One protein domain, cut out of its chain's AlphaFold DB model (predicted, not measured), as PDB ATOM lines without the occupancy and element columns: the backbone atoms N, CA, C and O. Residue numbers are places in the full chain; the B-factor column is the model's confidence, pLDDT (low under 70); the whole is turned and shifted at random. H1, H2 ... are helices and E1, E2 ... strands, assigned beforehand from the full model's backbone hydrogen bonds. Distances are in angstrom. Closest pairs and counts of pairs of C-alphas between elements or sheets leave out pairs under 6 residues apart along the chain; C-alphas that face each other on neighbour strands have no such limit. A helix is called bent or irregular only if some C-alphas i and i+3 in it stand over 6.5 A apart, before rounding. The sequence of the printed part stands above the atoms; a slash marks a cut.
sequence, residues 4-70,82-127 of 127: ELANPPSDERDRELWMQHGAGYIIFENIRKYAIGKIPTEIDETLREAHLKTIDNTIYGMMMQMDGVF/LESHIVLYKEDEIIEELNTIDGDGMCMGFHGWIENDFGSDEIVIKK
ATOM      1  N   GLU A   4     194.906 172.396 210.545       93.62
ATOM      2  CA  GLU A   4     195.873 171.586 209.795       93.62
ATOM      3  C   GLU A   4     195.143 170.445 209.079       93.62
ATOM      4  O   GLU A   4     194.141 169.941 209.587       93.62
ATOM      5  N   LEU A   5     195.619 170.085 207.886       95.44
ATOM      6  CA  LEU A   5     195.101 168.958 207.111       95.44
ATOM      7  C   LEU A   5     195.423 167.653 207.852       95.44
ATOM      8  O   LEU A   5     196.552 167.475 208.316       95.44
ATOM      9  N   ALA A   6     194.441 166.765 207.988       96.50
ATOM     10  CA  ALA A   6     194.663 165.423 208.516       96.50
ATOM     11  C   ALA A   6     195.439 164.551 207.509       96.50
ATOM     12  O   ALA A   6     195.556 164.891 206.333       96.50
ATOM     13  N   ASN A   7     195.962 163.408 207.958       96.38
ATOM     14  CA  ASN A   7     196.551 162.450 207.024       96.38
ATOM     15  C   ASN A   7     195.454 161.836 206.139       96.38
ATOM     16  O   ASN A   7     194.402 161.480 206.672       96.38
ATOM     17  N   PRO A   8     195.704 161.660 204.830       96.88
ATOM     18  CA  PRO A   8     194.749 161.011 203.943       96.88
ATOM     19  C   PRO A   8     194.581 159.519 204.296       96.88
ATOM     20  O   PRO A   8     195.545 158.891 204.759       96.88
ATOM     21  N   PRO A   9     193.405 158.921 204.033       96.62
ATOM     22  CA  PRO A   9     193.208 157.474 204.102       96.62
ATOM     23  C   PRO A   9     194.186 156.698 203.207       96.62
ATOM     24  O   PRO A   9     194.614 157.170 202.151       96.62
ATOM     25  N   SER A  10     194.552 155.481 203.618       94.81
ATOM     26  CA  SER A  10     195.451 154.626 202.829       94.81
ATOM     27  C   SER A  10     194.748 153.919 201.672       94.81
ATOM     28  O   SER A  10     195.386 153.643 200.657       94.81
ATOM     29  N   ASP A  11     193.462 153.598 201.835       95.94
ATOM     30  CA  ASP A  11     192.647 153.031 200.761       95.94
ATOM     31  C   ASP A  11     192.397 154.085 199.675       95.94
ATOM     32  O   ASP A  11     192.217 155.264 199.973       95.94
ATOM     33  N   GLU A  12     192.453 153.675 198.409       92.75
ATOM     34  CA  GLU A  12     192.322 154.579 197.262       92.75
ATOM     35  C   GLU A  12     190.931 155.200 197.165       92.75
ATOM     36  O   GLU A  12     190.814 156.410 196.986       92.75
ATOM     37  N   ARG A  13     189.881 154.401 197.365       91.75
ATOM     38  CA  ARG A  13     188.505 154.875 197.258       91.75
ATOM     39  C   ARG A  13     188.145 155.782 198.430       91.75
ATOM     40  O   ARG A  13     187.529 156.829 198.226       91.75
ATOM     41  N   ASP A  14     188.550 155.409 199.640       94.12
ATOM     42  CA  ASP A  14     188.322 156.249 200.821       94.12
ATOM     43  C   ASP A  14     189.074 157.581 200.695       94.12
ATOM     44  O   ASP A  14     188.548 158.634 201.056       94.12
ATOM     45  N   ARG A  15     190.289 157.565 200.133       94.69
ATOM     46  CA  ARG A  15     191.081 158.778 199.902       94.69
ATOM     47  C   ARG A  15     190.473 159.680 198.835       94.69
ATOM     48  O   ARG A  15     190.436 160.890 199.042       94.69
ATOM     49  N   GLU A  16     189.944 159.116 197.753       93.25
ATOM     50  CA  GLU A  16     189.212 159.866 196.729       93.25
ATOM     51  C   GLU A  16     188.014 160.615 197.342       93.25
ATOM     52  O   GLU A  16     187.869 161.829 197.170       93.25
ATOM     53  N   LEU A  17     187.188 159.914 198.129       92.81
ATOM     54  CA  LEU A  17     186.051 160.508 198.842       92.81
ATOM     55  C   LEU A  17     186.501 161.573 199.846       92.81
ATOM     56  O   LEU A  17     185.936 162.669 199.898       92.81
ATOM     57  N   TRP A  18     187.550 161.280 200.613       95.19
ATOM     58  CA  TRP A  18     188.155 162.219 201.551       95.19
ATOM     59  C   TRP A  18     188.649 163.489 200.848       95.19
ATOM     60  O   TRP A  18     188.415 164.592 201.340       95.19
ATOM     61  N   MET A  19     189.256 163.375 199.663       95.44
ATOM     62  CA  MET A  19     189.675 164.525 198.856       95.44
ATOM     63  C   MET A  19     188.480 165.364 198.388       95.44
ATOM     64  O   MET A  19     188.526 166.592 198.487       95.44
ATOM     65  N   GLN A  20     187.389 164.734 197.939       94.44
ATOM     66  CA  GLN A  20     186.157 165.440 197.557       94.44
ATOM     67  C   GLN A  20     185.529 166.180 198.748       94.44
ATOM     68  O   GLN A  20     185.174 167.357 198.641       94.44
ATOM     69  N   HIS A  21     185.446 165.537 199.915       95.12
ATOM     70  CA  HIS A  21     184.999 166.183 201.151       95.12
ATOM     71  C   HIS A  21     185.947 167.300 201.605       95.12
ATOM     72  O   HIS A  21     185.488 168.348 202.067       95.12
ATOM     73  N   GLY A  22     187.255 167.131 201.415       95.31
ATOM     74  CA  GLY A  22     188.260 168.159 201.656       95.31
ATOM     75  C   GLY A  22     188.068 169.395 200.780       95.31
ATOM     76  O   GLY A  22     188.099 170.521 201.283       95.31
ATOM     77  N   ALA A  23     187.782 169.210 199.490       94.94
ATOM     78  CA  ALA A  23     187.428 170.304 198.590       94.94
ATOM     79  C   ALA A  23     186.137 171.010 199.036       94.94
ATOM     80  O   ALA A  23     186.107 172.241 199.139       94.94
ATOM     81  N   GLY A  24     185.104 170.242 199.399       95.00
ATOM     82  CA  GLY A  24     183.871 170.766 199.986       95.00
ATOM     83  C   GLY A  24     184.118 171.612 201.235       95.00
ATOM     84  O   GLY A  24     183.600 172.726 201.353       95.00
ATOM     85  N   TYR A  25     184.983 171.140 202.135       95.44
ATOM     86  CA  TYR A  25     185.386 171.874 203.330       95.44
ATOM     87  C   TYR A  25     186.035 173.215 202.987       95.44
ATOM     88  O   TYR A  25     185.665 174.243 203.554       95.44
ATOM     89  N   ILE A  26     186.980 173.229 202.042       94.56
ATOM     90  CA  ILE A  26     187.663 174.449 201.591       94.56
ATOM     91  C   ILE A  26     186.648 175.453 201.029       94.56
ATOM     92  O   ILE A  26     186.680 176.628 201.404       94.56
ATOM     93  N   ILE A  27     185.725 175.002 200.175       94.81
ATOM     94  CA  ILE A  27     184.667 175.839 199.591       94.81
ATOM     95  C   ILE A  27     183.787 176.436 200.696       94.81
ATOM     96  O   ILE A  27     183.570 177.649 200.743       94.81
ATOM     97  N   PHE A  28     183.298 175.615 201.623       94.94
ATOM     98  CA  PHE A  28     182.374 176.073 202.660       94.94
ATOM     99  C   PHE A  28     183.058 176.976 203.692       94.94
ATOM    100  O   PHE A  28     182.489 177.987 204.112       94.94
ATOM    101  N   GLU A  29     184.292 176.662 204.077       92.75
ATOM    102  CA  GLU A  29     185.056 177.468 205.024       92.75
ATOM    103  C   GLU A  29     185.438 178.830 204.439       92.75
ATOM    104  O   GLU A  29     185.305 179.845 205.123       92.75
ATOM    105  N   ASN A  30     185.885 178.871 203.182       92.19
ATOM    106  CA  ASN A  30     186.437 180.090 202.596       92.19
ATOM    107  C   ASN A  30     185.390 180.938 201.876       92.19
ATOM    108  O   ASN A  30     185.456 182.163 201.938       92.19
ATOM    109  N   ILE A  31     184.425 180.312 201.198       94.44
ATOM    110  CA  ILE A  31     183.433 181.016 200.374       94.44
ATOM    111  C   ILE A  31     182.136 181.185 201.159       94.44
ATOM    112  O   ILE A  31     181.692 182.315 201.374       94.44
ATOM    113  N   ARG A  32     181.544 180.085 201.646       95.50
ATOM    114  CA  ARG A  32     180.231 180.145 202.309       95.50
ATOM    115  C   ARG A  32     180.274 180.956 203.598       95.50
ATOM    116  O   ARG A  32     179.492 181.892 203.753       95.50
ATOM    117  N   LYS A  33     181.198 180.645 204.517       94.50
ATOM    118  CA  LYS A  33     181.314 181.386 205.789       94.50
ATOM    119  C   LYS A  33     181.636 182.858 205.569       94.50
ATOM    120  O   LYS A  33     181.074 183.704 206.263       94.50
ATOM    121  N   TYR A  34     182.483 183.170 204.589       95.50
ATOM    122  CA  TYR A  34     182.748 184.552 204.198       95.50
ATOM    123  C   TYR A  34     181.465 185.261 203.747       95.50
ATOM    124  O   TYR A  34     181.147 186.322 204.282       95.50
ATOM    125  N   ALA A  35     180.707 184.669 202.818       96.56
ATOM    126  CA  ALA A  35     179.479 185.257 202.287       96.56
ATOM    127  C   ALA A  35     178.412 185.458 203.376       96.56
ATOM    128  O   ALA A  35     177.819 186.532 203.465       96.56
ATOM    129  N   ILE A  36     178.229 184.477 204.266       96.44
ATOM    130  CA  ILE A  36     177.331 184.594 205.427       96.44
ATOM    131  C   ILE A  36     177.772 185.739 206.345       96.44
ATOM    132  O   ILE A  36     176.940 186.517 206.808       96.44
ATOM    133  N   GLY A  37     179.081 185.890 206.571       96.38
ATOM    134  CA  GLY A  37     179.647 186.988 207.356       96.38
ATOM    135  C   GLY A  37     179.454 188.379 206.739       96.38
ATOM    136  O   GLY A  37     179.726 189.376 207.408       96.38
ATOM    137  N   LYS A  38     178.994 188.472 205.484       96.81
ATOM    138  CA  LYS A  38     178.633 189.732 204.815       96.81
ATOM    139  C   LYS A  38     177.144 190.061 204.872       96.81
ATOM    140  O   LYS A  38     176.775 191.165 204.477       96.81
ATOM    141  N   ILE A  39     176.300 189.152 205.360       96.69
ATOM    142  CA  ILE A  39     174.873 189.430 205.547       96.69
ATOM    143  C   ILE A  39     174.728 190.513 206.633       96.69
ATOM    144  O   ILE A  39     175.280 190.333 207.724       96.69
ATOM    145  N   PRO A  40     174.003 191.619 206.378       95.44
ATOM    146  CA  PRO A  40     173.780 192.644 207.392       95.44
ATOM    147  C   PRO A  40     173.118 192.060 208.644       95.44
ATOM    148  O   PRO A  40     172.265 191.179 208.558       95.44
ATOM    149  N   THR A  41     173.508 192.546 209.822       93.94
ATOM    150  CA  THR A  41     172.958 192.067 211.102       93.94
ATOM    151  C   THR A  41     171.583 192.650 211.418       93.94
ATOM    152  O   THR A  41     170.859 192.093 212.234       93.94
ATOM    153  N   GLU A  42     171.222 193.764 210.778       94.62
ATOM    154  CA  GLU A  42     169.981 194.514 210.998       94.62
ATOM    155  C   GLU A  42     168.945 194.208 209.905       94.62
ATOM    156  O   GLU A  42     168.491 195.093 209.184       94.62
ATOM    157  N   ILE A  43     168.603 192.930 209.743       96.62
ATOM    158  CA  ILE A  43     167.559 192.468 208.816       96.62
ATOM    159  C   ILE A  43     166.595 191.535 209.540       96.62
ATOM    160  O   ILE A  43     166.959 190.919 210.542       96.62
ATOM    161  N   ASP A  44     165.372 191.426 209.028       96.94
ATOM    162  CA  ASP A  44     164.429 190.427 209.518       96.94
ATOM    163  C   ASP A  44     164.828 189.001 209.096       96.94
ATOM    164  O   ASP A  44     165.670 188.784 208.217       96.94
ATOM    165  N   GLU A  45     164.210 188.015 209.746       96.06
ATOM    166  CA  GLU A  45     164.518 186.603 209.516       96.06
ATOM    167  C   GLU A  45     164.191 186.163 208.083       96.06
ATOM    168  O   GLU A  45     164.926 185.384 207.487       96.06
ATOM    169  N   THR A  46     163.134 186.711 207.478       97.44
ATOM    170  CA  THR A  46     162.746 186.355 206.107       97.44
ATOM    171  C   THR A  46     163.808 186.795 205.103       97.44
ATOM    172  O   THR A  46     164.193 186.030 204.215       97.44
ATOM    173  N   LEU A  47     164.329 188.012 205.254       97.12
ATOM    174  CA  LEU A  47     165.401 188.528 204.416       97.12
ATOM    175  C   LEU A  47     166.713 187.776 204.672       97.12
ATOM    176  O   LEU A  47     167.449 187.478 203.728       97.12
ATOM    177  N   ARG A  48     166.985 187.400 205.927       96.81
ATOM    178  CA  ARG A  48     168.141 186.569 206.281       96.81
ATOM    179  C   ARG A  48     168.092 185.205 205.601       96.81
ATOM    180  O   ARG A  48     169.075 184.810 204.972       96.81
ATOM    181  N   GLU A  49     166.961 184.512 205.666       97.12
ATOM    182  CA  GLU A  49     166.760 183.233 204.982       97.12
ATOM    183  C   GLU A  49     166.921 183.359 203.464       97.12
ATOM    184  O   GLU A  49     167.534 182.495 202.833       97.12
ATOM    185  N   ALA A  50     166.398 184.434 202.865       97.75
ATOM    186  CA  ALA A  50     166.546 184.687 201.435       97.75
ATOM    187  C   ALA A  50     168.024 184.853 201.037       97.75
ATOM    188  O   ALA A  50     168.455 184.295 200.023       97.75
ATOM    189  N   HIS A  51     168.824 185.550 201.851       97.81
ATOM    190  CA  HIS A  51     170.269 185.653 201.645       97.81
ATOM    191  C   HIS A  51     170.968 184.298 201.749       97.81
ATOM    192  O   HIS A  51     171.755 183.965 200.865       97.81
ATOM    193  N   LEU A  52     170.669 183.508 202.784       96.69
ATOM    194  CA  LEU A  52     171.261 182.178 202.964       96.69
ATOM    195  C   LEU A  52     170.951 181.261 201.774       96.69
ATOM    196  O   LEU A  52     171.873 180.717 201.173       96.69
ATOM    197  N   LYS A  53     169.683 181.184 201.353       97.00
ATOM    198  CA  LYS A  53     169.268 180.405 200.172       97.00
ATOM    199  C   LYS A  53     169.968 180.876 198.898       97.00
ATOM    200  O   LYS A  53     170.364 180.061 198.074       97.00
ATOM    201  N   THR A  54     170.141 182.188 198.731       97.62
ATOM    202  CA  THR A  54     170.842 182.750 197.565       97.62
ATOM    203  C   THR A  54     172.319 182.360 197.555       97.62
ATOM    204  O   THR A  54     172.836 181.964 196.511       97.62
ATOM    205  N   ILE A  55     172.995 182.436 198.706       97.44
ATOM    206  CA  ILE A  55     174.391 182.006 198.862       97.44
ATOM    207  C   ILE A  55     174.519 180.519 198.528       97.44
ATOM    208  O   ILE A  55     175.350 180.153 197.698       97.44
ATOM    209  N   ASP A  56     173.659 179.687 199.112       96.69
ATOM    210  CA  ASP A  56     173.693 178.236 198.938       96.69
ATOM    211  C   ASP A  56     173.435 177.843 197.476       96.69
ATOM    212  O   ASP A  56     174.223 177.100 196.895       96.69
ATOM    213  N   ASN A  57     172.427 178.434 196.826       97.12
ATOM    214  CA  ASN A  57     172.159 178.221 195.399       97.12
ATOM    215  C   ASN A  57     173.325 178.665 194.502       97.12
ATOM    216  O   ASN A  57     173.607 178.021 193.493       97.12
ATOM    217  N   THR A  58     174.008 179.758 194.855       96.75
ATOM    218  CA  THR A  58     175.155 180.261 194.082       96.75
ATOM    219  C   THR A  58     176.340 179.306 194.184       96.75
ATOM    220  O   THR A  58     176.959 178.978 193.174       96.75
ATOM    221  N   ILE A  59     176.637 178.828 195.394       95.94
ATOM    222  CA  ILE A  59     177.704 177.851 195.630       95.94
ATOM    223  C   ILE A  59     177.379 176.539 194.922       95.94
ATOM    224  O   ILE A  59     178.243 175.995 194.242       95.94
ATOM    225  N   TYR A  60     176.134 176.069 195.008       95.56
ATOM    226  CA  TYR A  60     175.709 174.863 194.305       95.56
ATOM    227  C   TYR A  60     175.840 175.009 192.783       95.56
ATOM    228  O   TYR A  60     176.362 174.119 192.120       95.56
ATOM    229  N   GLY A  61     175.452 176.161 192.224       94.81
ATOM    230  CA  GLY A  61     175.662 176.480 190.809       94.81
ATOM    231  C   GLY A  61     177.133 176.458 190.393       94.81
ATOM    232  O   GLY A  61     177.472 175.904 189.352       94.81
ATOM    233  N   MET A  62     178.016 177.009 191.224       93.81
ATOM    234  CA  MET A  62     179.462 176.944 191.000       93.81
ATOM    235  C   MET A  62     179.976 175.500 191.041       93.81
ATOM    236  O   MET A  62     180.761 175.114 190.184       93.81
ATOM    237  N   MET A  63     179.514 174.689 191.993       93.00
ATOM    238  CA  MET A  63     179.895 173.277 192.086       93.00
ATOM    239  C   MET A  63     179.419 172.472 190.875       93.00
ATOM    240  O   MET A  63     180.199 171.705 190.333       93.00
ATOM    241  N   MET A  64     178.206 172.722 190.369       93.12
ATOM    242  CA  MET A  64     177.742 172.118 189.113       93.12
ATOM    243  C   MET A  64     178.675 172.451 187.938       93.12
ATOM    244  O   MET A  64     178.929 171.603 187.090       93.12
ATOM    245  N   GLN A  65     179.220 173.672 187.881       92.50
ATOM    246  CA  GLN A  65     180.219 174.027 186.868       92.50
ATOM    247  C   GLN A  65     181.532 173.262 187.046       92.50
ATOM    248  O   GLN A  65     182.128 172.870 186.045       92.50
ATOM    249  N   MET A  66     181.973 173.062 188.287       91.69
ATOM    250  CA  MET A  66     183.175 172.288 188.605       91.69
ATOM    251  C   MET A  66     183.007 170.808 188.236       91.69
ATOM    252  O   MET A  66     183.894 170.215 187.632       91.69
ATOM    253  N   ASP A  67     181.833 170.237 188.491       90.62
ATOM    254  CA  ASP A  67     181.482 168.863 188.112       90.62
ATOM    255  C   ASP A  67     181.198 168.705 186.602       90.62
ATOM    256  O   ASP A  67     180.784 167.645 186.141       90.62
ATOM    257  N   GLY A  68     181.371 169.762 185.799       89.31
ATOM    258  CA  GLY A  68     181.183 169.703 184.347       89.31
ATOM    259  C   GLY A  68     179.725 169.561 183.894       89.31
ATOM    260  O   GLY A  68     179.476 169.200 182.746       89.31
ATOM    261  N   VAL A  69     178.746 169.875 184.755       89.75
ATOM    262  CA  VAL A  69     177.306 169.801 184.429       89.75
ATOM    263  C   VAL A  69     176.933 170.747 183.282       89.75
ATOM    264  O   VAL A  69     176.006 170.474 182.518       89.75
ATOM    265  N   PHE A  70     177.632 171.877 183.154       86.81
ATOM    266  CA  PHE A  70     177.405 172.821 182.065       86.81
ATOM    267  C   PHE A  70     178.265 172.489 180.850       86.81
ATOM    268  O   PHE A  70     179.461 172.225 180.959       86.81
ATOM    269  N   LEU A  82     185.665 174.849 181.160       91.00
ATOM    270  CA  LEU A  82     186.189 175.113 182.494       91.00
ATOM    271  C   LEU A  82     186.357 173.767 183.188       91.00
ATOM    272  O   LEU A  82     185.392 173.015 183.294       91.00
ATOM    273  N   GLU A  83     187.572 173.490 183.638       89.56
ATOM    274  CA  GLU A  83     187.937 172.244 184.306       89.56
ATOM    275  C   GLU A  83     188.463 172.574 185.702       89.56
ATOM    276  O   GLU A  83     189.106 173.610 185.915       89.56
ATOM    277  N   SER A  84     188.159 171.713 186.669       91.12
ATOM    278  CA  SER A  84     188.644 171.844 188.038       91.12
ATOM    279  C   SER A  84     189.209 170.529 188.533       91.12
ATOM    280  O   SER A  84     188.704 169.452 188.233       91.12
ATOM    281  N   HIS A  85     190.287 170.650 189.298       93.88
ATOM    282  CA  HIS A  85     191.047 169.519 189.792       93.88
ATOM    283  C   HIS A  85     191.223 169.660 191.301       93.88
ATOM    284  O   HIS A  85     191.527 170.748 191.802       93.88
ATOM    285  N   ILE A  86     191.037 168.559 192.026       95.25
ATOM    286  CA  ILE A  86     191.380 168.455 193.443       95.25
ATOM    287  C   ILE A  86     192.745 167.785 193.509       95.25
ATOM    288  O   ILE A  86     192.899 166.658 193.053       95.25
ATOM    289  N   VAL A  87     193.733 168.478 194.069       96.88
ATOM    290  CA  VAL A  87     195.126 168.019 194.055       96.88
ATOM    291  C   VAL A  87     195.623 167.836 195.481       96.88
ATOM    292  O   VAL A  87     195.541 168.758 196.297       96.88
ATOM    293  N   LEU A  88     196.156 166.653 195.771       97.31
ATOM    294  CA  LEU A  88     196.783 166.324 197.041       97.31
ATOM    295  C   LEU A  88     198.305 166.325 196.885       97.31
ATOM    296  O   LEU A  88     198.867 165.612 196.051       97.31
ATOM    297  N   TYR A  89     198.967 167.108 197.734       97.31
ATOM    298  CA  TYR A  89     200.419 167.247 197.749       97.31
ATOM    299  C   TYR A  89     201.041 166.565 198.965       97.31
ATOM    300  O   TYR A  89     200.492 166.608 200.071       97.31
ATOM    301  N   LYS A  90     202.249 166.035 198.784       96.06
ATOM    302  CA  LYS A  90     203.163 165.636 199.853       96.06
ATOM    303  C   LYS A  90     204.551 166.164 199.515       96.06
ATOM    304  O   LYS A  90     205.093 165.802 198.485       96.06
ATOM    305  N   GLU A  91     205.117 167.001 200.385       94.88
ATOM    306  CA  GLU A  91     206.464 167.576 200.178       94.88
ATOM    307  C   GLU A  91     206.619 168.251 198.796       94.88
ATOM    308  O   GLU A  91     207.620 168.075 198.116       94.88
ATOM    309  N   ASP A  92     205.598 169.015 198.384       94.06
ATOM    310  CA  ASP A  92     205.483 169.691 197.076       94.06
ATOM    311  C   ASP A  92     205.358 168.766 195.848       94.06
ATOM    312  O   ASP A  92     205.217 169.247 194.722       94.06
ATOM    313  N   GLU A  93     205.303 167.448 196.046       96.62
ATOM    314  CA  GLU A  93     204.983 166.481 194.997       96.62
ATOM    315  C   GLU A  93     203.481 166.177 194.973       96.62
ATOM    316  O   GLU A  93     202.855 165.979 196.019       96.62
ATOM    317  N   ILE A  94     202.893 166.122 193.775       97.12
ATOM    318  CA  ILE A  94     201.510 165.669 193.592       97.12
ATOM    319  C   ILE A  94     201.490 164.158 193.804       97.12
ATOM    320  O   ILE A  94     202.115 163.417 193.047       97.12
ATOM    321  N   ILE A  95     200.767 163.710 194.828       96.44
ATOM    322  CA  ILE A  95     200.572 162.279 195.089       96.44
ATOM    323  C   ILE A  95     199.246 161.768 194.537       96.44
ATOM    324  O   ILE A  95     199.122 160.572 194.290       96.44
ATOM    325  N   GLU A  96     198.277 162.661 194.330       95.69
ATOM    326  CA  GLU A  96     196.985 162.331 193.738       95.69
ATOM    327  C   GLU A  96     196.303 163.574 193.169       95.69
ATOM    328  O   GLU A  96     196.426 164.680 193.706       95.69
ATOM    329  N   GLU A  97     195.568 163.379 192.081       95.56
ATOM    330  CA  GLU A  97     194.821 164.416 191.386       95.56
ATOM    331  C   GLU A  97     193.492 163.839 190.907       95.56
ATOM    332  O   GLU A  97     193.463 162.805 190.239       95.56
ATOM    333  N   LEU A  98     192.398 164.516 191.245       93.56
ATOM    334  CA  LEU A  98     191.051 164.154 190.825       93.56
ATOM    335  C   LEU A  98     190.524 165.222 189.877       93.56
ATOM    336  O   LEU A  98     190.388 166.381 190.272       93.56
ATOM    337  N   ASN A  99     190.190 164.826 188.652       91.31
ATOM    338  CA  ASN A  99     189.371 165.648 187.772       91.31
ATOM    339  C   ASN A  99     187.931 165.597 188.288       91.31
ATOM    340  O   ASN A  99     187.344 164.526 188.355       91.31
ATOM    341  N   THR A 100     187.344 166.737 188.647       87.62
ATOM    342  CA  THR A 100     185.997 166.759 189.245       87.62
ATOM    343  C   THR A 100     184.886 166.406 188.258       87.62
ATOM    344  O   THR A 100     183.764 166.146 188.680       87.62
ATOM    345  N   ILE A 101     185.189 166.382 186.958       85.31
ATOM    346  CA  ILE A 101     184.279 165.904 185.908       85.31
ATOM    347  C   ILE A 101     184.222 164.367 185.891       85.31
ATOM    348  O   ILE A 101     183.201 163.786 185.523       85.31
ATOM    349  N   ASP A 102     185.308 163.707 186.295       76.94
ATOM    350  CA  ASP A 102     185.432 162.254 186.291       76.94
ATOM    351  C   ASP A 102     185.124 161.712 187.700       76.94
ATOM    352  O   ASP A 102     185.884 161.927 188.640       76.94
ATOM    353  N   GLY A 103     184.005 161.000 187.866       70.50
ATOM    354  CA  GLY A 103     183.624 160.372 189.140       70.50
ATOM    355  C   GLY A 103     182.190 160.679 189.570       70.50
ATOM    356  O   GLY A 103     181.332 160.979 188.743       70.50
ATOM    357  N   ASP A 104     181.925 160.582 190.876       71.44
ATOM    358  CA  ASP A 104     180.579 160.766 191.450       71.44
ATOM    359  C   ASP A 104     180.123 162.242 191.503       71.44
ATOM    360  O   ASP A 104     178.931 162.515 191.664       71.44
ATOM    361  N   GLY A 105     181.056 163.188 191.341       75.44
ATOM    362  CA  GLY A 105     180.813 164.631 191.409       75.44
ATOM    363  C   GLY A 105     180.709 165.169 192.842       75.44
ATOM    364  O   GLY A 105     180.084 164.583 193.729       75.44
ATOM    365  N   MET A 106     181.297 166.343 193.083       84.44
ATOM    366  CA  MET A 106     181.266 167.009 194.390       84.44
ATOM    367  C   MET A 106     179.851 167.407 194.828       84.44
ATOM    368  O   MET A 106     179.580 167.522 196.027       84.44
ATOM    369  N   CYS A 107     178.932 167.625 193.883       86.94
ATOM    370  CA  CYS A 107     177.537 167.972 194.150       86.94
ATOM    371  C   CYS A 107     176.829 166.970 195.075       86.94
ATOM    372  O   CYS A 107     175.935 167.379 195.822       86.94
ATOM    373  N   MET A 108     177.258 165.703 195.103       84.12
ATOM    374  CA  MET A 108     176.715 164.687 196.010       84.12
ATOM    375  C   MET A 108     176.938 165.030 197.491       84.12
ATOM    376  O   MET A 108     176.077 164.745 198.324       84.12
ATOM    377  N   GLY A 109     178.047 165.697 197.828       89.69
ATOM    378  CA  GLY A 109     178.386 166.072 199.204       89.69
ATOM    379  C   GLY A 109     177.705 167.346 199.713       89.69
ATOM    380  O   GLY A 109     177.650 167.572 200.921       89.69
ATOM    381  N   PHE A 110     177.142 168.173 198.823       92.50
ATOM    382  CA  PHE A 110     176.670 169.526 199.148       92.50
ATOM    383  C   PHE A 110     175.713 169.594 200.346       92.50
ATOM    384  O   PHE A 110     175.865 170.449 201.221       92.50
ATOM    385  N   HIS A 111     174.728 168.693 200.387       89.88
ATOM    386  CA  HIS A 111     173.714 168.680 201.442       89.88
ATOM    387  C   HIS A 111     174.330 168.376 202.814       89.88
ATOM    388  O   HIS A 111     174.019 169.071 203.777       89.88
ATOM    389  N   GLY A 112     175.261 167.416 202.888       91.50
ATOM    390  CA  GLY A 112     175.999 167.122 204.121       91.50
ATOM    391  C   GLY A 112     176.865 168.303 204.561       91.50
ATOM    392  O   GLY A 112     176.845 168.709 205.722       91.50
ATOM    393  N   TRP A 113     177.549 168.961 203.621       94.44
ATOM    394  CA  TRP A 113     178.443 170.082 203.934       94.44
ATOM    395  C   TRP A 113     177.715 171.304 204.508       94.44
ATOM    396  O   TRP A 113     178.271 172.003 205.360       94.44
ATOM    397  N   ILE A 114     176.462 171.554 204.101       92.44
ATOM    398  CA  ILE A 114     175.598 172.574 204.727       92.44
ATOM    399  C   ILE A 114     175.423 172.305 206.221       92.44
ATOM    400  O   ILE A 114     175.458 173.246 207.020       92.44
ATOM    401  N   GLU A 115     175.282 171.037 206.587       92.12
ATOM    402  CA  GLU A 115     175.118 170.559 207.959       92.12
ATOM    403  C   GLU A 115     176.465 170.348 208.674       92.12
ATOM    404  O   GLU A 115     176.502 169.897 209.818       92.12
ATOM    405  N   ASN A 116     177.575 170.756 208.040       90.88
ATOM    406  CA  ASN A 116     178.945 170.567 208.519       90.88
ATOM    407  C   ASN A 116     179.319 169.076 208.686       90.88
ATOM    408  O   ASN A 116     180.155 168.735 209.524       90.88
ATOM    409  N   ASP A 117     178.720 168.207 207.875       92.88
ATOM    410  CA  ASP A 117     179.075 166.797 207.731       92.88
ATOM    411  C   ASP A 117     179.975 166.613 206.505       92.88
ATOM    412  O   ASP A 117     179.534 166.806 205.376       92.88
ATOM    413  N   PHE A 118     181.243 166.263 206.735       92.62
ATOM    414  CA  PHE A 118     182.264 166.056 205.701       92.62
ATOM    415  C   PHE A 118     182.720 164.590 205.629       92.62
ATOM    416  O   PHE A 118     183.861 164.322 205.261       92.62
ATOM    417  N   GLY A 119     181.840 163.653 205.989       89.38
ATOM    418  CA  GLY A 119     182.139 162.225 205.982       89.38
ATOM    419  C   GLY A 119     182.785 161.725 207.277       89.38
ATOM    420  O   GLY A 119     182.915 162.448 208.266       89.38
ATOM    421  N   SER A 120     183.149 160.440 207.277       87.69
ATOM    422  CA  SER A 120     183.676 159.725 208.448       87.69
ATOM    423  C   SER A 120     185.126 160.057 208.778       87.69
ATOM    424  O   SER A 120     185.506 160.039 209.950       87.69
ATOM    425  N   ASP A 121     185.931 160.329 207.758       91.44
ATOM    426  CA  ASP A 121     187.356 160.586 207.901       91.44
ATOM    427  C   ASP A 121     187.609 162.073 208.142       91.44
ATOM    428  O   ASP A 121     187.101 162.945 207.435       91.44
ATOM    429  N   GLU A 122     188.404 162.387 209.164       93.06
ATOM    430  CA  GLU A 122     188.686 163.777 209.504       93.06
ATOM    431  C   GLU A 122     189.440 164.470 208.361       93.06
ATOM    432  O   GLU A 122     190.495 164.017 207.931       93.06
ATOM    433  N   ILE A 123     188.932 165.615 207.896       95.31
ATOM    434  CA  ILE A 123     189.658 166.485 206.954       95.31
ATOM    435  C   ILE A 123     190.647 167.384 207.703       95.31
ATOM    436  O   ILE A 123     191.753 167.656 207.236       95.31
ATOM    437  N   VAL A 124     190.238 167.890 208.869       93.69
ATOM    438  CA  VAL A 124     190.951 168.944 209.595       93.69
ATOM    439  C   VAL A 124     191.138 168.575 211.054       93.69
ATOM    440  O   VAL A 124     190.165 168.386 211.782       93.69
ATOM    441  N   ILE A 125     192.387 168.633 211.507       93.12
ATOM    442  CA  ILE A 125     192.753 168.513 212.917       93.12
ATOM    443  C   ILE A 125     193.002 169.894 213.533       93.12
ATOM    444  O   ILE A 125     193.449 170.848 212.881       93.12
ATOM    445  N   LYS A 126     192.667 170.026 214.820       83.88
ATOM    446  CA  LYS A 126     192.907 171.251 215.595       83.88
ATOM    447  C   LYS A 126     194.333 171.238 216.134       83.88
ATOM    448  O   LYS A 126     194.718 170.276 216.793       83.88
ATOM    449  N   LYS A 127     195.062 172.330 215.907       61.16
ATOM    450  CA  LYS A 127     196.329 172.620 216.577       61.16
ATOM    451  C   LYS A 127     196.131 173.619 217.714       61.16
ATOM    452  O   LYS A 127     195.323 174.568 217.535       61.16
TER     453      LYS A 127
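AT A GLANCE: This is residues 4 to 70 and 82 to 127 of the 127 residues of an uncharacterized protein of Chryseobacterium nakagawai (UniProt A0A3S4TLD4). A small strand hairpin, E1 and E2, packs on residues 12 to 23 of the long helix H1, which runs through the middle. H2 folds back from the last part of H1 to make a V, with the short H3 bridging its two arms; residues 41 to 46, at the turn, stick out. The printed part has 113 residues, in the order H1, H2, E1, E2, H3, E3, with an antiparallel sheet E1 - E2. It is mixed, helices and strands, and only just compact, close to loose: radius of gyration of the C-alphas 15.6 A, spans 48 by 39 by 24 A.

HOW THE PARTS SIT: E1, residues 85 to 90, and E2, residues 93 to 99, form an antiparallel hairpin, with N 86 and O 98 within hydrogen-bond range at 2.9 A. H1, residues 12 to 36, comes closest to E1 at the C-alphas of Ala 23 and Ile 86, 6.7 A. With residues 32 to 36 alone H1 touches H2, residues 45 to 66, in a helical hairpin at a steep tilt of 40 degrees, opposite ways; the closest C-alphas, Ala 35 and Ile 55, are 6.9 A apart. H3, residues 106 to 114, touches H1 at Gln 20 and Met 106, closest C-alphas 6.0 A, and H2 at Met 63 and Cys 107, 6.2 A. E3, residues 124 to 126, pairs with no named strand, but residues 4 to 5 pair antiparallel with 124 to 125. Each O i to N i+4 pair is within hydrogen-bond range in H2, 19 of 21 in H1, and 2 of 5 in H3, beside 5 of 6 O i to N i+3 pairs.

IN THESE COORDINATES: H1 begins at C-alpha 12 (192.322, 154.579, 197.262), spans 34.5 A and has a kink of 28 degrees near residue 29. H2 spans 31.5 A. H3 is irregular: C-alphas 108 and 111 are 7.4 A apart. E3 ends at C-alpha 126 (192.907, 171.251, 215.595).

THE WHOLE: Residues 71 to 81 are not printed; C-alphas 70 and 82 are 9.1 A apart across the cut. Of the links printed whole, none is long. Residue 127 alone has pLDDT under 70.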